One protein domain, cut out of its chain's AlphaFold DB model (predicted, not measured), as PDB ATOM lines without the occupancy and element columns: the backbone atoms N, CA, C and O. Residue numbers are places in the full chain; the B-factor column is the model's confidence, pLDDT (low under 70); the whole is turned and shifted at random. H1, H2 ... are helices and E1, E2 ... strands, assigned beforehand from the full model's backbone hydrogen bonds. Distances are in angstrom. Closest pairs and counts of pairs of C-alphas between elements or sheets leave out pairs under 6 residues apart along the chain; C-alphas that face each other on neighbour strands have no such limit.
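This is residues 4 to 148 of the 499 residues of the protein "Ras-GEF domain-containing protein" of Entamoeba invadens IP1 (UniProt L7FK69). Three long helices, H6, H7 and H8, stand side by side in an up-and-down bundle at one end of an elongated body, and a helical hairpin of H4 and H5 packs on it through H5. From H4 on toward the other end comes a looser part of short helices, H2 and H3, a long loop and the short strand E1, with H1 at the far tip. The printed part has 145 residues with eight named helices and one named strand, in the order H1 H2 H3 E1 H4 H5 H6 H7 H8, and its class is mostly helix. It is compact, with a radius of gyration of the C-alphas of 16.6 A, and spans 51 by 32 by 30 A.

H1, residues 4 to 11, begins with C-alpha 4 at (-42.558, 4.074, -5.697). H2 holds residues 17 to 28 and is 15.9 A long; H3 holds residues 30 to 33. E1, residues 51 to 53, pairs with no named strand. H4 holds residues 56 to 62, and H5, residues 70 to 83, is 19.9 A long. H6, residues 86 to 102, measures 24.6 A and begins with C-alpha 86 at (-45.244, 43.725, -0.253). H7, residues 108 to 125, measures 26.2 A. H8, residues 131 to 146, measures 23.1 A and ends with C-alpha 146 at (-28.649, 39.858, 14.576).

H7 is the hub, touching H5, H6 and H8. H7 and H8 form a hairpin, opposite ways at a shallow tilt of 22 degrees; their closest C-alphas, of Lys 115 and Ala 144, are 5.4 A apart. H6 and H7, also a hairpin, touch with residues 93 to 100 and 111 to 118 alone, closest at the C-alphas of Phe 100 and Lys 111, 6.9 A. H6 and H8 touch and run the same way at 20 degrees, a shallow tilt; the closest C-alphas are those of Leu 90 and Leu 137, 6.9 A. H5 touches H7 at a steep tilt of 55 degrees, closest at the C-alphas of Leu 77 and Tyr 121, 6.4 A. H4 and H5 form a hairpin, closest at the C-alphas of Pro 56 and Thr 83, 7.6 A. H3 and H4 are close but not clearly touching, with the C-alphas of Leu 32 and Ile 58 closest, 6.5 A. H2 is close but not clearly touching to H1, H3 and H4. Residues 43 to 44 pair antiparallel with E1. Every O i to N i+4 pair is within hydrogen-bond range in H1, H2, H4, H6 and H8, against 9 of 10 in H5 and 13 of 14 in H7; H3 is too short for such a pair.

The C-alphas farthest apart, of Asp 12 and Leu 131, are 53.1 A apart. The printed part has no cut. The link from H3 to E1, 17 residues, is long, and residues 11 to 16, of which 11 belongs to H1, stand free. Mean pLDDT of the printed part is 73.5; residues 4 to 52, 66 to 68, 104 and 148 are under 70.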
ATOM      1  N   ASP A   4     -43.722   4.963  -5.648       31.22
ATOM      2  CA  ASP A   4     -42.558   4.074  -5.697       31.22
ATOM      3  C   ASP A   4     -41.203   4.802  -5.634       31.22
ATOM      4  O   ASP A   4     -40.178   4.183  -5.369       31.22
ATOM      5  N   THR A   5     -41.165   6.125  -5.812       35.31
ATOM      6  CA  THR A   5     -39.971   6.962  -5.588       35.31
ATOM      7  C   THR A   5     -40.014   7.692  -4.256       35.31
ATOM      8  O   THR A   5     -38.952   7.995  -3.725       35.31
ATOM      9  N   LEU A   6     -41.199   7.876  -3.656       36.97
ATOM     10  CA  LEU A   6     -41.320   8.012  -2.202       36.97
ATOM     11  C   LEU A   6     -40.732   6.756  -1.569       36.97
ATOM     12  O   LEU A   6     -39.776   6.864  -0.813       36.97
ATOM     13  N   PHE A   7     -41.170   5.571  -1.992       33.78
ATOM     14  CA  PHE A   7     -40.596   4.316  -1.527       33.78
ATOM     15  C   PHE A   7     -39.114   4.169  -1.882       33.78
ATOM     16  O   PHE A   7     -38.388   3.784  -0.987       33.78
ATOM     17  N   LYS A   8     -38.597   4.581  -3.055       36.50
ATOM     18  CA  LYS A   8     -37.132   4.602  -3.312       36.50
ATOM     19  C   LYS A   8     -36.344   5.629  -2.495       36.50
ATOM     20  O   LYS A   8     -35.167   5.400  -2.231       36.50
ATOM     21  N   LEU A   9     -36.963   6.722  -2.039       39.19
ATOM     22  CA  LEU A   9     -36.369   7.572  -1.002       39.19
ATOM     23  C   LEU A   9     -36.234   6.796   0.325       39.19
ATOM     24  O   LEU A   9     -35.254   6.991   1.042       39.19
ATOM     25  N   PHE A  10     -37.160   5.875   0.604       37.34
ATOM     26  CA  PHE A  10     -37.218   5.045   1.811       37.34
ATOM     27  C   PHE A  10     -36.602   3.638   1.695       37.34
ATOM     28  O   PHE A  10     -36.471   2.980   2.725       37.34
ATOM     29  N   SER A  11     -36.243   3.151   0.500       38.81
ATOM     30  CA  SER A  11     -36.049   1.709   0.282       38.81
ATOM     31  C   SER A  11     -34.617   1.239   0.084       38.81
ATOM     32  O   SER A  11     -34.441   0.032   0.075       38.81
ATOM     33  N   ASP A  12     -33.600   2.099  -0.014       40.25
ATOM     34  CA  ASP A  12     -32.210   1.623  -0.025       40.25
ATOM     35  C   ASP A  12     -31.217   2.644   0.548       40.25
ATOM     36  O   ASP A  12     -31.206   3.817   0.171       40.25
ATOM     37  N   GLY A  13     -30.364   2.156   1.455       44.84
ATOM     38  CA  GLY A  13     -29.049   2.718   1.770       44.84
ATOM     39  C   GLY A  13     -29.020   4.139   2.341       44.84
ATOM     40  O   GLY A  13     -28.768   5.103   1.629       44.84
ATOM     41  N   SER A  14     -29.134   4.238   3.665       40.25
ATOM     42  CA  SER A  14     -28.992   5.450   4.487       40.25
ATOM     43  C   SER A  14     -30.089   6.515   4.325       40.25
ATOM     44  O   SER A  14     -30.433   7.012   3.250       40.25
ATOM     45  N   PHE A  15     -30.654   6.862   5.476       43.31
ATOM     46  CA  PHE A  15     -31.560   7.979   5.678       43.31
ATOM     47  C   PHE A  15     -30.714   9.261   5.642       43.31
ATOM     48  O   PHE A  15     -30.225   9.713   6.676       43.31
ATOM     49  N   ASP A  16     -30.414   9.771   4.444       50.22
ATOM     50  CA  ASP A  16     -29.580  10.966   4.320       50.22
ATOM     51  C   ASP A  16     -30.276  12.213   4.904       50.22
ATOM     52  O   ASP A  16     -31.492  12.257   5.129       50.22
ATOM     53  N   THR A  17     -29.482  13.249   5.161       44.34
ATOM     54  CA  THR A  17     -29.933  14.495   5.782       44.34
ATOM     55  C   THR A  17     -31.043  15.193   4.981       44.34
ATOM     56  O   THR A  17     -31.930  15.796   5.577       44.34
ATOM     57  N   GLN A  18     -31.049  15.095   3.647       42.59
ATOM     58  CA  GLN A  18     -32.076  15.707   2.793       42.59
ATOM     59  C   GLN A  18     -33.422  14.987   2.931       42.59
ATOM     60  O   GLN A  18     -34.460  15.644   3.024       42.59
ATOM     61  N   LYS A  19     -33.410  13.652   3.019       48.09
ATOM     62  CA  LYS A  19     -34.612  12.835   3.260       48.09
ATOM     63  C   LYS A  19     -35.221  13.135   4.627       48.09
ATOM     64  O   LYS A  19     -36.436  13.287   4.745       48.09
ATOM     65  N   LYS A  20     -34.369  13.281   5.647       46.44
ATOM     66  CA  LYS A  20     -34.781  13.678   6.996       46.44
ATOM     67  C   LYS A  20     -35.426  15.067   6.998       46.44
ATOM     68  O   LYS A  20     -36.529  15.197   7.514       46.44
ATOM     69  N   TYR A  21     -34.810  16.056   6.346       47.53
ATOM     70  CA  TYR A  21     -35.357  17.414   6.278       47.53
ATOM     71  C   TYR A  21     -36.688  17.500   5.530       47.53
ATOM     72  O   TYR A  21     -37.563  18.249   5.949       47.53
ATOM     73  N   PHE A  22     -36.882  16.741   4.446       49.75
ATOM     74  CA  PHE A  22     -38.174  16.708   3.752       49.75
ATOM     75  C   PHE A  22     -39.280  16.118   4.638       49.75
ATOM     76  O   PHE A  22     -40.385  16.647   4.692       49.75
ATOM     77  N   ILE A  23     -38.983  15.053   5.382       49.72
ATOM     78  CA  ILE A  23     -39.943  14.458   6.320       49.72
ATOM     79  C   ILE A  23     -40.209  15.401   7.490       49.72
ATOM     80  O   ILE A  23     -41.363  15.593   7.849       49.72
ATOM     81  N   GLU A  24     -39.178  16.033   8.050       50.16
ATOM     82  CA  GLU A  24     -39.330  17.073   9.073       50.16
ATOM     83  C   GLU A  24     -40.187  18.230   8.548       50.16
ATOM     84  O   GLU A  24     -41.092  18.663   9.248       50.16
ATOM     85  N   THR A  25     -40.003  18.644   7.290       50.69
ATOM     86  CA  THR A  25     -40.829  19.662   6.619       50.69
ATOM     87  C   THR A  25     -42.294  19.242   6.563       50.69
ATOM     88  O   THR A  25     -43.166  20.005   6.976       50.69
ATOM     89  N   VAL A  26     -42.575  18.028   6.080       54.06
ATOM     90  CA  VAL A  26     -43.938  17.489   5.961       54.06
ATOM     91  C   VAL A  26     -44.590  17.308   7.333       54.06
ATOM     92  O   VAL A  26     -45.771  17.590   7.492       54.06
ATOM     93  N   VAL A  27     -43.830  16.871   8.338       52.88
ATOM     94  CA  VAL A  27     -44.324  16.648   9.704       52.88
ATOM     95  C   VAL A  27     -44.576  17.967  10.435       52.88
ATOM     96  O   VAL A  27     -45.616  18.114  11.073       52.88
ATOM     97  N   GLN A  28     -43.662  18.935  10.331       52.06
ATOM     98  CA  GLN A  28     -43.799  20.255  10.954       52.06
ATOM     99  C   GLN A  28     -44.909  21.088  10.309       52.06
ATOM    100  O   GLN A  28     -45.532  21.898  10.987       52.06
ATOM    101  N   ASN A  29     -45.187  20.859   9.023       53.38
ATOM    102  CA  ASN A  29     -46.215  21.567   8.263       53.38
ATOM    103  C   ASN A  29     -47.393  20.658   7.903       53.38
ATOM    104  O   ASN A  29     -48.053  20.888   6.895       53.38
ATOM    105  N   ARG A  30     -47.672  19.615   8.698       54.56
ATOM    106  CA  ARG A  30     -48.711  18.619   8.372       54.56
ATOM    107  C   ARG A  30     -50.082  19.258   8.125       54.56
ATOM    108  O   ARG A  30     -50.784  18.850   7.215       54.56
ATOM    109  N   ASP A  31     -50.417  20.300   8.883       56.03
ATOM    110  CA  ASP A  31     -51.705  20.996   8.783       56.03
ATOM    111  C   ASP A  31     -51.786  21.881   7.519       56.03
ATOM    112  O   ASP A  31     -52.844  22.405   7.189       56.03
ATOM    113  N   LEU A  32     -50.658  22.057   6.820       54.00
ATOM    114  CA  LEU A  32     -50.561  22.727   5.527       54.00
ATOM    115  C   LEU A  32     -50.423  21.715   4.378       54.00
ATOM    116  O   LEU A  32     -50.960  21.946   3.308       54.00
ATOM    117  N   VAL A  33     -49.708  20.606   4.588       54.28
ATOM    118  CA  VAL A  33     -49.421  19.570   3.576       54.28
ATOM    119  C   VAL A  33     -50.596  18.618   3.357       54.28
ATOM    120  O   VAL A  33     -50.729  18.066   2.268       54.28
ATOM    121  N   PHE A  34     -51.433  18.414   4.374       57.53
ATOM    122  CA  PHE A  34     -52.653  17.626   4.269       57.53
ATOM    123  C   PHE A  34     -53.854  18.563   4.272       57.53
ATOM    124  O   PHE A  34     -54.071  19.289   5.243       57.53
ATOM    125  N   ASP A  35     -54.642  18.540   3.201       58.88
ATOM    126  CA  ASP A  35     -55.925  19.228   3.220       58.88
ATOM    127  C   ASP A  35     -56.905  18.522   4.189       58.88
ATOM    128  O   ASP A  35     -56.678  17.373   4.598       58.88
ATOM    129  N   PRO A  36     -58.011  19.177   4.585       51.66
ATOM    130  CA  PRO A  36     -59.012  18.580   5.472       51.66
ATOM    131  C   PRO A  36     -59.653  17.289   4.935       51.66
ATOM    132  O   PRO A  36     -60.280  16.556   5.701       51.66
ATOM    133  N   GLU A  37     -59.507  17.007   3.637       55.94
ATOM    134  CA  GLU A  37     -60.006  15.811   2.954       55.94
ATOM    135  C   GLU A  37     -58.942  14.692   2.871       55.94
ATOM    136  O   GLU A  37     -59.231  13.587   2.407       55.94
ATOM    137  N   GLY A  38     -57.725  14.935   3.376       53.59
ATOM    138  CA  GLY A  38     -56.607  13.992   3.406       53.59
ATOM    139  C   GLY A  38     -55.760  13.958   2.130       53.59
ATOM    140  O   GLY A  38     -54.949  13.042   1.966       53.59
ATOM    141  N   SER A  39     -55.933  14.919   1.218       59.75
ATOM    142  CA  SER A  39     -55.107  15.062   0.019       59.75
ATOM    143  C   SER A  39     -53.762  15.730   0.343       59.75
ATOM    144  O   SER A  39     -53.660  16.525   1.274       59.75
ATOM    145  N   ILE A  40     -52.707  15.337  -0.383       62.62
ATOM    146  CA  ILE A  40     -51.326  15.782  -0.142       62.62
ATOM    147  C   ILE A  40     -50.965  16.900  -1.123       62.62
ATOM    148  O   ILE A  40     -50.961  16.671  -2.336       62.62
ATOM    149  N   ASP A  41     -50.554  18.047  -0.589       63.81
ATOM    150  CA  ASP A  41     -49.908  19.134  -1.321       63.81
ATOM    151  C   ASP A  41     -48.399  19.199  -1.002       63.81
ATOM    152  O   ASP A  41     -48.007  19.089   0.159       63.81
ATOM    153  N   PRO A  42     -47.504  19.409  -1.990       63.34
ATOM    154  CA  PRO A  42     -47.763  19.667  -3.408       63.34
ATOM    155  C   PRO A  42     -48.212  18.434  -4.209       63.34
ATOM    156  O   PRO A  42     -47.782  17.307  -3.951       63.34
ATOM    157  N   LYS A  43     -48.985  18.670  -5.277       66.56
ATOM    158  CA  LYS A  43     -49.377  17.640  -6.253       66.56
ATOM    159  C   LYS A  43     -48.349  17.514  -7.363       66.56
ATOM    160  O   LYS A  43     -47.755  18.496  -7.811       66.56
ATOM    161  N   PHE A  44     -48.187  16.294  -7.870       62.78
ATOM    162  CA  PHE A  44     -47.201  15.963  -8.895       62.78
ATOM    163  C   PHE A  44     -47.835  15.302 -10.118       62.78
ATOM    164  O   PHE A  44     -48.772  14.514  -9.990       62.78
ATOM    165  N   SER A  45     -47.274  15.572 -11.299       56.50
ATOM    166  CA  SER A  45     -47.612  14.834 -12.517       56.50
ATOM    167  C   SER A  45     -47.289  13.352 -12.328       56.50
ATOM    168  O   SER A  45     -46.219  13.001 -11.830       56.50
ATOM    169  N   LYS A  46     -48.199  12.475 -12.759       50.34
ATOM    170  CA  LYS A  46     -47.985  11.021 -12.739       50.34
ATOM    171  C   LYS A  46     -46.941  10.554 -13.757       50.34
ATOM    172  O   LYS A  46     -46.385   9.480 -13.584       50.34
ATOM    173  N   GLU A  47     -46.702  11.338 -14.804       46.78
ATOM    174  CA  GLU A  47     -45.856  10.957 -15.943       46.78
ATOM    175  C   GLU A  47     -44.447  11.527 -15.812       46.78
ATOM    176  O   GLU A  47     -43.460  10.824 -16.003       46.78
ATOM    177  N   THR A  48     -44.352  12.813 -15.468       47.31
ATOM    178  CA  THR A  48     -43.074  13.537 -15.413       47.31
ATOM    179  C   THR A  48     -42.563  13.726 -13.992       47.31
ATOM    180  O   THR A  48     -41.420  14.124 -13.789       47.31
ATOM    181  N   PHE A  49     -43.407  13.455 -12.993       54.16
ATOM    182  CA  PHE A  49     -43.097  13.596 -11.570       54.16
ATOM    183  C   PHE A  49     -42.686  14.998 -11.118       54.16
ATOM    184  O   PHE A  49     -42.280  15.167  -9.967       54.16
ATOM    185  N   HIS A  50     -42.868  16.003 -11.973       59.72
ATOM    186  CA  HIS A  50     -42.743  17.410 -11.625       59.72
ATOM    187  C   HIS A  50     -43.933  17.879 -10.789       59.72
ATOM    188  O   HIS A  50     -45.032  17.323 -10.890       59.72
ATOM    189  N   ILE A  51     -43.706  18.896  -9.954       67.00
ATOM    190  CA  ILE A  51     -44.780  19.590  -9.239       67.00
ATOM    191  C   ILE A  51     -45.722  20.171 -10.295       67.00
ATOM    192  O   ILE A  51     -45.269  20.816 -11.238       67.00
ATOM    193  N   VAL A  52     -47.018  19.912 -10.145       69.19
ATOM    194  CA  VAL A  52     -48.078  20.483 -10.989       69.19
ATOM    195  C   VAL A  52     -48.959  21.441 -10.207       69.19
ATOM    196  O   VAL A  52     -49.511  22.349 -10.810       69.19
ATOM    197  N   SER A  53     -49.062  21.282  -8.884       76.06
ATOM    198  CA  SER A  53     -49.852  22.146  -8.002       76.06
ATOM    199  C   SER A  53     -49.136  22.347  -6.677       76.06
ATOM    200  O   SER A  53     -48.627  21.378  -6.113       76.06
ATOM    201  N   VAL A  54     -49.093  23.579  -6.175       79.25
ATOM    202  CA  VAL A  54     -48.708  23.849  -4.787       79.25
ATOM    203  C   VAL A  54     -49.377  25.134  -4.295       79.25
ATOM    204  O   VAL A  54     -49.310  26.152  -4.992       79.25
ATOM    205  N   PRO A  55     -49.989  25.121  -3.101       83.00
ATOM    206  CA  PRO A  55     -50.379  26.336  -2.406       83.00
ATOM    207  C   PRO A  55     -49.186  27.285  -2.216       83.00
ATOM    208  O   PRO A  55     -48.142  26.860  -1.707       83.00
ATOM    209  N   PRO A  56     -49.307  28.580  -2.561       84.94
ATOM    210  CA  PRO A  56     -48.194  29.518  -2.428       84.94
ATOM    211  C   PRO A  56     -47.654  29.651  -1.004       84.94
ATOM    212  O   PRO A  56     -46.458  29.873  -0.821       84.94
ATOM    213  N   ASP A  57     -48.512  29.497   0.004       83.62
ATOM    214  CA  ASP A  57     -48.097  29.549   1.403       83.62
ATOM    215  C   ASP A  57     -47.203  28.350   1.756       83.62
ATOM    216  O   ASP A  57     -46.142  28.547   2.335       83.62
ATOM    217  N   ILE A  58     -47.534  27.133   1.308       79.00
ATOM    218  CA  ILE A  58     -46.665  25.949   1.469       79.00
ATOM    219  C   ILE A  58     -45.336  26.147   0.739       79.00
ATOM    220  O   ILE A  58     -44.264  25.813   1.251       79.00
ATOM    221  N   ALA A  59     -45.387  26.712  -0.467       82.12
ATOM    222  CA  ALA A  59     -44.187  27.053  -1.216       82.12
ATOM    223  C   ALA A  59     -43.314  28.073  -0.468       82.12
ATOM    224  O   ALA A  59     -42.097  27.910  -0.437       82.12
ATOM    225  N   PHE A  60     -43.915  29.089   0.162       86.44
ATOM    226  CA  PHE A  60     -43.201  30.077   0.975       86.44
ATOM    227  C   PHE A  60     -42.520  29.424   2.173       86.44
ATOM    228  O   PHE A  60     -41.336  29.645   2.394       86.44
ATOM    229  N   GLU A  61     -43.232  28.570   2.900       83.06
ATOM    230  CA  GLU A  61     -42.674  27.791   4.008       83.06
ATOM    231  C   GLU A  61     -41.467  26.956   3.567       83.06
ATOM    232  O   GLU A  61     -40.455  26.867   4.266       83.06
ATOM    233  N   SER A  62     -41.532  26.421   2.348       78.88
ATOM    234  CA  SER A  62     -40.504  25.542   1.814       78.88
ATOM    235  C   SER A  62     -39.162  26.246   1.557       78.88
ATOM    236  O   SER A  62     -38.116  25.605   1.665       78.88
ATOM    237  N   ILE A  63     -39.146  27.554   1.254       81.38
ATOM    238  CA  ILE A  63     -37.928  28.277   0.813       81.38
ATOM    239  C   ILE A  63     -36.814  28.359   1.868       81.38
ATOM    240  O   ILE A  63     -35.660  28.657   1.529       81.38
ATOM    241  N   PHE A  64     -37.155  28.105   3.134       82.56
ATOM    242  CA  PHE A  64     -36.226  28.161   4.261       82.56
ATOM    243  C   PHE A  64     -35.452  26.853   4.475       82.56
ATOM    244  O   PHE A  64     -34.416  26.875   5.144       82.56
ATOM    245  N   PHE A  65     -35.882  25.744   3.865       72.56
ATOM    246  CA  PHE A  65     -35.211  24.453   4.013       72.56
ATOM    247  C   PHE A  65     -33.926  24.352   3.192       72.56
ATOM    248  O   PHE A  65     -33.815  24.851   2.070       72.56
ATOM    249  N   GLN A  66     -32.962  23.607   3.740       66.25
ATOM    250  CA  GLN A  66     -31.626  23.425   3.164       66.25
ATOM    251  C   GLN A  66     -31.607  22.732   1.798       66.25
ATOM    252  O   GLN A  66     -30.621  22.835   1.069       66.25
ATOM    253  N   ILE A  67     -32.694  22.056   1.435       63.78
ATOM    254  CA  ILE A  67     -32.813  21.316   0.178       63.78
ATOM    255  C   ILE A  67     -32.970  22.223  -1.051       63.78
ATOM    256  O   ILE A  67     -32.672  21.794  -2.165       63.78
ATOM    257  N   LEU A  68     -33.410  23.475  -0.882       67.75
ATOM    258  CA  LEU A  68     -33.644  24.366  -2.014       67.75
ATOM    259  C   LEU A  68     -32.384  25.130  -2.408       67.75
ATOM    260  O   LEU A  68     -31.773  25.852  -1.616       67.75
ATOM    261  N   SER A  69     -32.030  25.015  -3.687       72.06
ATOM    262  CA  SER A  69     -30.925  25.766  -4.268       72.06
ATOM    263  C   SER A  69     -31.212  27.271  -4.253       72.06
ATOM    264  O   SER A  69     -32.336  27.736  -4.026       72.06
ATOM    265  N   LYS A  70     -30.169  28.071  -4.479       74.19
ATOM    266  CA  LYS A  70     -30.331  29.516  -4.652       74.19
ATOM    267  C   LYS A  70     -31.122  29.847  -5.919       74.19
ATOM    268  O   LYS A  70     -31.947  30.752  -5.890       74.19
ATOM    269  N   ASP A  71     -30.926  29.070  -6.976       74.06
ATOM    270  CA  ASP A  71     -31.642  29.233  -8.237       74.06
ATOM    271  C   ASP A  71     -33.141  29.017  -8.036       74.06
ATOM    272  O   ASP A  71     -33.927  29.882  -8.402       74.06
ATOM    273  N   SER A  72     -33.542  27.943  -7.346       75.50
ATOM    274  CA  SER A  72     -34.947  27.703  -6.997       75.50
ATOM    275  C   SER A  72     -35.536  28.852  -6.178       75.50
ATOM    276  O   SER A  72     -36.658  29.276  -6.444       75.50
ATOM    277  N   LEU A  73     -34.774  29.409  -5.229       80.75
ATOM    278  CA  LEU A  73     -35.216  30.571  -4.455       80.75
ATOM    279  C   LEU A  73     -35.512  31.784  -5.349       80.75
ATOM    280  O   LEU A  73     -36.542  32.422  -5.159       80.75
ATOM    281  N   VAL A  74     -34.671  32.081  -6.345       80.00
ATOM    282  CA  VAL A  74     -34.931  33.173  -7.302       80.00
ATOM    283  C   VAL A  74     -36.280  32.978  -7.999       80.00
ATOM    284  O   VAL A  74     -37.056  33.926  -8.087       80.00
ATOM    285  N   GLN A  75     -36.595  31.752  -8.431       78.56
ATOM    286  CA  GLN A  75     -37.871  31.441  -9.089       78.56
ATOM    287  C   GLN A  75     -39.061  31.710  -8.159       78.56
ATOM    288  O   GLN A  75     -40.003  32.400  -8.549       78.56
ATOM    289  N   PHE A  76     -38.988  31.238  -6.910       83.38
ATOM    290  CA  PHE A  76     -40.028  31.478  -5.906       83.38
ATOM    291  C   PHE A  76     -40.239  32.974  -5.639       83.38
ATOM    292  O   PHE A  76     -41.375  33.441  -5.647       83.38
ATOM    293  N   LEU A  77     -39.163  33.750  -5.459       86.31
ATOM    294  CA  LEU A  77     -39.259  35.190  -5.182       86.31
ATOM    295  C   LEU A  77     -39.870  35.984  -6.344       86.31
ATOM    296  O   LEU A  77     -40.552  36.987  -6.113       86.31
ATOM    297  N   VAL A  78     -39.649  35.547  -7.588       80.06
ATOM    298  CA  VAL A  78     -40.317  36.130  -8.758       80.06
ATOM    299  C   VAL A  78     -41.825  35.945  -8.652       80.06
ATOM    300  O   VAL A  78     -42.566  36.928  -8.691       80.06
ATOM    301  N   VAL A  79     -42.287  34.715  -8.435       80.56
ATOM    302  CA  VAL A  79     -43.725  34.426  -8.393       80.56
ATOM    303  C   VAL A  79     -44.388  35.003  -7.147       80.56
ATOM    304  O   VAL A  79     -45.486  35.536  -7.247       80.56
ATOM    305  N   PHE A  80     -43.717  35.018  -5.992       87.31
ATOM    306  CA  PHE A  80     -44.264  35.647  -4.787       87.31
ATOM    307  C   PHE A  80     -44.583  37.127  -4.973       87.31
ATOM    308  O   PHE A  80     -45.547  37.594  -4.384       87.31
ATOM    309  N   SER A  81     -43.853  37.861  -5.817       83.00
ATOM    310  CA  SER A  81     -44.214  39.252  -6.133       83.00
ATOM    311  C   SER A  81     -45.515  39.391  -6.935       83.00
ATOM    312  O   SER A  81     -46.175  40.423  -6.866       83.00
ATOM    313  N   GLN A  82     -45.896  38.354  -7.686       79.69
ATOM    314  CA  GLN A  82     -47.150  38.301  -8.443       79.69
ATOM    315  C   GLN A  82     -48.315  37.779  -7.589       79.69
ATOM    316  O   GLN A  82     -49.478  38.021  -7.912       79.69
ATOM    317  N   THR A  83     -47.995  37.047  -6.522       83.62
ATOM    318  CA  THR A  83     -48.954  36.408  -5.614       83.62
ATOM    319  C   THR A  83     -49.273  37.283  -4.401       83.62
ATOM    320  O   THR A  83     -50.423  37.365  -3.978       83.62
ATOM    321  N   TYR A  84     -48.266  37.936  -3.826       88.50
ATOM    322  CA  TYR A  84     -48.353  38.656  -2.561       88.50
ATOM    323  C   TYR A  84     -48.161  40.155  -2.752       88.50
ATOM    324  O   TYR A  84     -47.341  40.601  -3.552       88.50
ATOM    325  N   THR A  85     -48.870  40.945  -1.946       90.44
ATOM    326  CA  THR A  85     -48.495  42.345  -1.734       90.44
ATOM    327  C   THR A  85     -47.191  42.417  -0.936       90.44
ATOM    328  O   THR A  85     -46.849  41.481  -0.205       90.44
ATOM    329  N   TYR A  86     -46.472  43.539  -1.029       91.75
ATOM    330  CA  TYR A  86     -45.244  43.725  -0.253       91.75
ATOM    331  C   TYR A  86     -45.490  43.629   1.259       91.75
ATOM    332  O   TYR A  86     -44.719  42.973   1.956       91.75
ATOM    333  N   ASP A  87     -46.589  44.211   1.755       92.31
ATOM    334  CA  ASP A  87     -47.002  44.093   3.158       92.31
ATOM    335  C   ASP A  87     -47.236  42.642   3.575       92.31
ATOM    336  O   ASP A  87     -46.765  42.214   4.628       92.31
ATOM    337  N   TYR A  88     -47.934  41.861   2.743       93.50
ATOM    338  CA  TYR A  88     -48.212  40.466   3.063       93.50
ATOM    339  C   TYR A  88     -46.924  39.640   3.093       93.50
ATOM    340  O   TYR A  88     -46.694  38.906   4.055       93.50
ATOM    341  N   PHE A  89     -46.036  39.819   2.110       94.81
ATOM    342  CA  PHE A  89     -44.735  39.149   2.097       94.81
ATOM    343  C   PHE A  89     -43.893  39.504   3.332       94.81
ATOM    344  O   PHE A  89     -43.348  38.615   3.986       94.81
ATOM    345  N   LEU A  90     -43.838  40.786   3.707       95.25
ATOM    346  CA  LEU A  90     -43.145  41.224   4.917       95.25
ATOM    347  C   LEU A  90     -43.776  40.621   6.182       95.25
ATOM    348  O   LEU A  90     -43.054  40.140   7.048       95.25
ATOM    349  N   SER A  91     -45.106  40.572   6.279       95.12
ATOM    350  CA  SER A  91     -45.794  39.966   7.428       95.12
ATOM    351  C   SER A  91     -45.472  38.473   7.583       95.12
ATOM    352  O   SER A  91     -45.280  37.986   8.699       95.12
ATOM    353  N   LYS A  92     -45.326  37.752   6.463       94.44
ATOM    354  CA  LYS A  92     -44.891  36.351   6.442       94.44
ATOM    355  C   LYS A  92     -43.445  36.215   6.927       94.44
ATOM    356  O   LYS A  92     -43.156  35.326   7.728       94.44
ATOM    357  N   LEU A  93     -42.555  37.121   6.513       95.31
ATOM    358  CA  LEU A  93     -41.179  37.176   7.019       95.31
ATOM    359  C   LEU A  93     -41.119  37.469   8.526       95.31
ATOM    360  O   LEU A  93     -40.358  36.814   9.232       95.31
ATOM    361  N   GLU A  94     -41.932  38.397   9.036       94.56
ATOM    362  CA  GLU A  94     -42.018  38.711  10.473       94.56
ATOM    363  C   GLU A  94     -42.531  37.525  11.286       94.56
ATOM    364  O   GLU A  94     -41.964  37.186  12.325       94.56
ATOM    365  N   SER A  95     -43.575  36.853  10.797       91.62
ATOM    366  CA  SER A  95     -44.090  35.630  11.413       91.62
ATOM    367  C   SER A  95     -42.985  34.576  11.529       91.62
ATOM    368  O   SER A  95     -42.745  34.024  12.608       91.62
ATOM    369  N   LYS A  96     -42.218  34.378  10.447       90.75
ATOM    370  CA  LYS A  96     -41.070  33.465  10.439       90.75
ATOM    371  C   LYS A  96     -39.955  33.884  11.380       90.75
ATOM    372  O   LYS A  96     -39.441  33.045  12.115       90.75
ATOM    373  N   TYR A  97     -39.603  35.165  11.393       91.94
ATOM    374  CA  TYR A  97     -38.610  35.716  12.310       91.94
ATOM    375  C   TYR A  97     -38.993  35.453  13.764       91.94
ATOM    376  O   TYR A  97     -38.176  34.936  14.522       91.94
ATOM    377  N   ASN A  98     -40.238  35.748  14.144       89.94
ATOM    378  CA  ASN A  98     -40.720  35.549  15.505       89.94
ATOM    379  C   ASN A  98     -40.646  34.074  15.909       89.94
ATOM    380  O   ASN A  98     -40.126  33.768  16.979       89.94
ATOM    381  N   MET A  99     -41.066  33.166  15.023       85.88
ATOM    382  CA  MET A  99     -40.952  31.721  15.234       85.88
ATOM    383  C   MET A  99     -39.488  31.279  15.414       85.88
ATOM    384  O   MET A  99     -39.171  30.520  16.328       85.88
ATOM    385  N   PHE A 100     -38.575  31.790  14.584       87.44
ATOM    386  CA  PHE A 100     -37.147  31.459  14.643       87.44
ATOM    387  C   PHE A 100     -36.407  32.086  15.829       87.44
ATOM    388  O   PHE A 100     -35.374  31.562  16.251       87.44
ATOM    389  N   ASN A 101     -36.909  33.203  16.353       82.88
ATOM    390  CA  ASN A 101     -36.326  33.906  17.492       82.88
ATOM    391  C   ASN A 101     -36.652  33.220  18.828       82.88
ATOM    392  O   ASN A 101     -35.849  33.283  19.757       82.88
ATOM    393  N   VAL A 102     -37.812  32.561  18.926       80.81
ATOM    394  CA  VAL A 102     -38.243  31.862  20.150       80.81
ATOM    395  C   VAL A 102     -37.915  30.368  20.149       80.81
ATOM    396  O   VAL A 102     -37.822  29.774  21.219       80.81
ATOM    397  N   SER A 103     -37.730  29.754  18.977       76.62
ATOM    398  CA  SER A 103     -37.472  28.316  18.865       76.62
ATOM    399  C   SER A 103     -35.996  27.959  19.060       76.62
ATOM    400  O   SER A 103     -35.100  28.533  18.430       76.62
ATOM    401  N   THR A 104     -35.743  26.959  19.908       69.50
ATOM    402  CA  THR A 104     -34.420  26.347  20.111       69.50
ATOM    403  C   THR A 104     -34.026  25.388  18.992       69.50
ATOM    404  O   THR A 104     -32.841  25.111  18.826       69.50
ATOM    405  N   ASP A 105     -34.999  24.929  18.205       72.50
ATOM    406  CA  ASP A 105     -34.834  23.813  17.266       72.50
ATOM    407  C   ASP A 105     -34.556  24.279  15.830       72.50
ATOM    408  O   ASP A 105     -34.388  23.469  14.922       72.50
ATOM    409  N   VAL A 106     -34.482  25.596  15.611       75.88
ATOM    410  CA  VAL A 106     -34.240  26.183  14.289       75.88
ATOM    411  C   VAL A 106     -32.751  26.220  13.992       75.88
ATOM    412  O   VAL A 106     -31.951  26.821  14.721       75.88
ATOM    413  N   SER A 107     -32.381  25.631  12.859       79.25
ATOM    414  CA  SER A 107     -30.997  25.542  12.426       79.25
ATOM    415  C   SER A 107     -30.400  26.919  12.111       79.25
ATOM    416  O   SER A 107     -31.056  27.849  11.632       79.25
ATOM    417  N   ASN A 108     -29.082  27.049  12.288       81.12
ATOM    418  CA  ASN A 108     -28.346  28.234  11.831       81.12
ATOM    419  C   ASN A 108     -28.478  28.461  10.316       81.12
ATOM    420  O   ASN A 108     -28.327  29.594   9.845       81.12
ATOM    421  N   TYR A 109     -28.741  27.392   9.556       81.38
ATOM    422  CA  TYR A 109     -29.022  27.479   8.132       81.38
ATOM    423  C   TYR A 109     -30.324  28.243   7.886       81.38
ATOM    424  O   TYR A 109     -30.292  29.244   7.179       81.38
ATOM    425  N   GLU A 110     -31.432  27.841   8.510       83.12
ATOM    426  CA  GLU A 110     -32.742  28.487   8.343       83.12
ATOM    427  C   GLU A 110     -32.705  29.959   8.764       83.12
ATOM    428  O   GLU A 110     -33.201  30.829   8.048       83.12
ATOM    429  N   LYS A 111     -32.006  30.275   9.863       85.19
ATOM    430  CA  LYS A 111     -31.771  31.663  10.303       85.19
ATOM    431  C   LYS A 111     -31.014  32.482   9.254       85.19
ATOM    432  O   LYS A 111     -31.382  33.617   8.952       85.19
ATOM    433  N   LYS A 112     -29.961  31.907   8.659       87.50
ATOM    434  CA  LYS A 112     -29.222  32.537   7.550       87.50
ATOM    435  C   LYS A 112     -30.106  32.681   6.307       87.50
ATOM    436  O   LYS A 112     -30.013  33.697   5.623       87.50
ATOM    437  N   ARG A 113     -30.943  31.684   6.025       88.50
ATOM    438  CA  ARG A 113     -31.828  31.641   4.864       88.50
ATOM    439  C   ARG A 113     -32.926  32.694   4.956       88.50
ATOM    440  O   ARG A 113     -33.193  33.346   3.957       88.50
ATOM    441  N   LEU A 114     -33.474  32.945   6.147       91.88
ATOM    442  CA  LEU A 114     -34.437  34.024   6.386       91.88
ATOM    443  C   LEU A 114     -33.891  35.390   5.966       91.88
ATOM    444  O   LEU A 114     -34.549  36.138   5.244       91.88
ATOM    445  N   LYS A 115     -32.653  35.680   6.373       91.25
ATOM    446  CA  LYS A 115     -31.945  36.883   5.940       91.25
ATOM    447  C   LYS A 115     -31.744  36.901   4.420       91.25
ATOM    448  O   LYS A 115     -32.057  37.903   3.791       91.25
ATOM    449  N   GLU A 116     -31.256  35.805   3.836       90.88
ATOM    450  CA  GLU A 116     -30.996  35.716   2.389       90.88
ATOM    451  C   GLU A 116     -32.265  35.955   1.553       90.88
ATOM    452  O   GLU A 116     -32.214  36.667   0.554       90.88
ATOM    453  N   VAL A 117     -33.405  35.400   1.974       92.94
ATOM    454  CA  VAL A 117     -34.719  35.607   1.344       92.94
ATOM    455  C   VAL A 117     -35.087  37.091   1.345       92.94
ATOM    456  O   VAL A 117     -35.460  37.630   0.303       92.94
ATOM    457  N   ALA A 118     -34.952  37.765   2.492       93.81
ATOM    458  CA  ALA A 118     -35.265  39.186   2.615       93.81
ATOM    459  C   ALA A 118     -34.313  40.068   1.791       93.81
ATOM    460  O   ALA A 118     -34.774  40.961   1.082       93.81
ATOM    461  N   GLU A 119     -33.006  39.791   1.829       92.25
ATOM    462  CA  GLU A 119     -31.994  40.516   1.050       92.25
ATOM    463  C   GLU A 119     -32.229  40.381  -0.457       92.25
ATOM    464  O   GLU A 119     -32.214  41.382  -1.169       92.25
ATOM    465  N   LEU A 120     -32.490  39.164  -0.949       89.69
ATOM    466  CA  LEU A 120     -32.763  38.933  -2.369       89.69
ATOM    467  C   LEU A 120     -34.066  39.599  -2.815       89.69
ATOM    468  O   LEU A 120     -34.113  40.203  -3.886       89.69
ATOM    469  N   TYR A 121     -35.119  39.534  -2.001       91.25
ATOM    470  CA  TYR A 121     -36.383  40.187  -2.335       91.25
ATOM    471  C   TYR A 121     -36.242  41.720  -2.359       91.25
ATOM    472  O   TYR A 121     -36.751  42.381  -3.267       91.25
ATOM    473  N   PHE A 122     -35.490  42.289  -1.410       90.69
ATOM    474  CA  PHE A 122     -35.149  43.712  -1.405       90.69
ATOM    475  C   PHE A 122     -34.293  44.100  -2.616       90.69
ATOM    476  O   PHE A 122     -34.519  45.147  -3.216       90.69
ATOM    477  N   GLU A 123     -33.337  43.261  -3.011       87.56
ATOM    478  CA  GLU A 123     -32.531  43.484  -4.211       87.56
ATOM    479  C   GLU A 123     -33.393  43.531  -5.479       87.56
ATOM    480  O   GLU A 123     -33.170  44.375  -6.346       87.56
ATOM    481  N   PHE A 124     -34.386  42.646  -5.593       86.69
ATOM    482  CA  PHE A 124     -35.215  42.559  -6.794       86.69
ATOM    483  C   PHE A 124     -36.221  43.696  -6.895       86.69
ATOM    484  O   PHE A 124     -36.437  44.200  -7.994       86.69
ATOM    485  N   TYR A 125     -36.838  44.087  -5.779       86.62
ATOM    486  CA  TYR A 125     -38.008  44.970  -5.795       86.62
ATOM    487  C   TYR A 125     -37.840  46.257  -4.995       86.62
ATOM    488  O   TYR A 125     -38.720  47.110  -5.041       86.62
ATOM    489  N   GLY A 126     -36.739  46.453  -4.270       86.31
ATOM    490  CA  GLY A 126     -36.575  47.583  -3.351       86.31
ATOM    491  C   GLY A 126     -36.648  48.962  -4.017       86.31
ATOM    492  O   GLY A 126     -36.956  49.948  -3.350       86.31
ATOM    493  N   THR A 127     -36.395  49.065  -5.324       82.25
ATOM    494  CA  THR A 127     -36.593  50.301  -6.108       82.25
ATOM    495  C   THR A 127     -38.058  50.570  -6.453       82.25
ATOM    496  O   THR A 127     -38.414  51.726  -6.670       82.25
ATOM    497  N   LEU A 128     -38.891  49.528  -6.476       82.94
ATOM    498  CA  LEU A 128     -40.321  49.569  -6.794       82.94
ATOM    499  C   LEU A 128     -41.203  49.645  -5.540       82.94
ATOM    500  O   LEU A 128     -42.358  50.057  -5.623       82.94
ATOM    501  N   MET A 129     -40.673  49.245  -4.382       88.69
ATOM    502  CA  MET A 129     -41.402  49.276  -3.117       88.69
ATOM    503  C   MET A 129     -41.727  50.711  -2.671       88.69
ATOM    504  O   MET A 129     -40.872  51.601  -2.781       88.69
ATOM    505  N   PRO A 130     -42.912  50.933  -2.067       91.62
ATOM    506  CA  PRO A 130     -43.190  52.143  -1.301       91.62
ATOM    507  C   PRO A 130     -42.114  52.392  -0.236       91.62
ATOM    508  O   PRO A 130     -41.553  51.452   0.332       91.62
ATOM    509  N   LEU A 131     -41.803  53.666   0.026       91.62
ATOM    510  CA  LEU A 131     -40.682  54.052   0.892       91.62
ATOM    511  C   LEU A 131     -40.813  53.493   2.316       91.62
ATOM    512  O   LEU A 131     -39.815  53.059   2.886       91.62
ATOM    513  N   ASP A 132     -42.022  53.484   2.872       94.38
ATOM    514  CA  ASP A 132     -42.304  52.969   4.211       94.38
ATOM    515  C   ASP A 132     -42.091  51.449   4.286       94.38
ATOM    516  O   ASP A 132     -41.457  50.958   5.217       94.38
ATOM    517  N   ILE A 133     -42.535  50.699   3.272       94.25
ATOM    518  CA  ILE A 133     -42.321  49.248   3.194       94.25
ATOM    519  C   ILE A 133     -40.847  48.921   3.008       94.25
ATOM    520  O   ILE A 133     -40.315  48.017   3.652       94.25
ATOM    521  N   ARG A 134     -40.164  49.701   2.171       93.50
ATOM    522  CA  ARG A 134     -38.725  49.578   1.963       93.50
ATOM    523  C   ARG A 134     -37.953  49.774   3.267       93.50
ATOM    524  O   ARG A 134     -37.051  48.993   3.544       93.50
ATOM    525  N   GLN A 135     -38.305  50.785   4.064       94.38
ATOM    526  CA  GLN A 135     -37.692  51.025   5.374       94.38
ATOM    527  C   GLN A 135     -37.958  49.865   6.338       94.38
ATOM    528  O   GLN A 135     -37.016  49.345   6.928       94.38
ATOM    529  N   LYS A 136     -39.206  49.386   6.427       95.75
ATOM    530  CA  LYS A 136     -39.544  48.229   7.271       95.75
ATOM    531  C   LYS A 136     -38.761  46.972   6.878       95.75
ATOM    532  O   LYS A 136     -38.293  46.250   7.753       95.75
ATOM    533  N   LEU A 137     -38.597  46.710   5.578       94.56
ATOM    534  CA  LEU A 137     -37.828  45.561   5.097       94.56
ATOM    535  C   LEU A 137     -36.320  45.728   5.350       94.56
ATOM    536  O   LEU A 137     -35.659  44.760   5.715       94.56
ATOM    537  N   ASP A 138     -35.775  46.939   5.222       93.50
ATOM    538  CA  ASP A 138     -34.384  47.239   5.594       93.50
ATOM    539  C   ASP A 138     -34.143  47.007   7.098       93.50
ATOM    540  O   ASP A 138     -33.185  46.340   7.496       93.50
ATOM    541  N   ASP A 139     -35.064  47.463   7.948       94.06
ATOM    542  CA  ASP A 139     -35.010  47.234   9.395       94.06
ATOM    543  C   ASP A 139     -35.203  45.756   9.762       94.06
ATOM    544  O   ASP A 139     -34.556  45.247  10.683       94.06
ATOM    545  N   PHE A 140     -36.034  45.027   9.013       95.50
ATOM    546  CA  PHE A 140     -36.128  43.574   9.115       95.50
ATOM    547  C   PHE A 140     -34.789  42.898   8.791       95.50
ATOM    548  O   PHE A 140     -34.338  42.051   9.557       95.50
ATOM    549  N   ILE A 141     -34.115  43.278   7.698       93.81
ATOM    550  CA  ILE A 141     -32.819  42.700   7.301       93.81
ATOM    551  C   ILE A 141     -31.753  42.936   8.384       93.81
ATOM    552  O   ILE A 141     -30.965  42.027   8.686       93.81
ATOM    553  N   LYS A 142     -31.745  44.118   9.017       91.38
ATOM    554  CA  LYS A 142     -30.867  44.415  10.165       91.38
ATOM    555  C   LYS A 142     -31.145  43.461  11.328       91.38
ATOM    556  O   LYS A 142     -30.239  42.741  11.745       91.38
ATOM    557  N   ARG A 143     -32.405  43.338  11.763       91.75
ATOM    558  CA  ARG A 143     -32.797  42.401  12.835       91.75
ATOM    559  C   ARG A 143     -32.506  40.939  12.494       91.75
ATOM    560  O   ARG A 143     -32.034  40.184  13.342       91.75
ATOM    561  N   ALA A 144     -32.754  40.514  11.258       89.00
ATOM    562  CA  ALA A 144     -32.467  39.158  10.788       89.00
ATOM    563  C   ALA A 144     -30.958  38.856  10.773       89.00
ATOM    564  O   ALA A 144     -30.550  37.710  10.959       89.00
ATOM    565  N   THR A 145     -30.113  39.878  10.602       84.75
ATOM    566  CA  THR A 145     -28.652  39.750  10.729       84.75
ATOM    567  C   THR A 145     -28.235  39.435  12.164       84.75
ATOM    568  O   THR A 145     -27.348  38.608  12.377       84.75
ATOM    569  N   GLU A 146     -28.908  40.038  13.141       80.69
ATOM    570  CA  GLU A 146     -28.649  39.858  14.576       80.69
ATOM    571  C   GLU A 146     -29.171  38.522  15.125       80.69
ATOM    572  O   GLU A 146     -28.706  38.051  16.165       80.69
ATOM    573  N   LEU A 147     -30.060  37.844  14.388       75.62
ATOM    574  CA  LEU A 147     -30.598  36.522  14.736       75.62
ATOM    575  C   LEU A 147     -29.500  35.437  14.879       75.62
ATOM    576  O   LEU A 147     -29.754  34.341  15.378       75.62
ATOM    577  N   LYS A 148     -28.260  35.732  14.462       59.62
ATOM    578  CA  LYS A 148     -27.101  34.828  14.512       59.62
ATOM    579  C   LYS A 148     -26.349  34.760  15.845       59.62
ATOM    580  O   LYS A 148     -25.395  33.988  15.928       59.62
TER     581      LYS A 148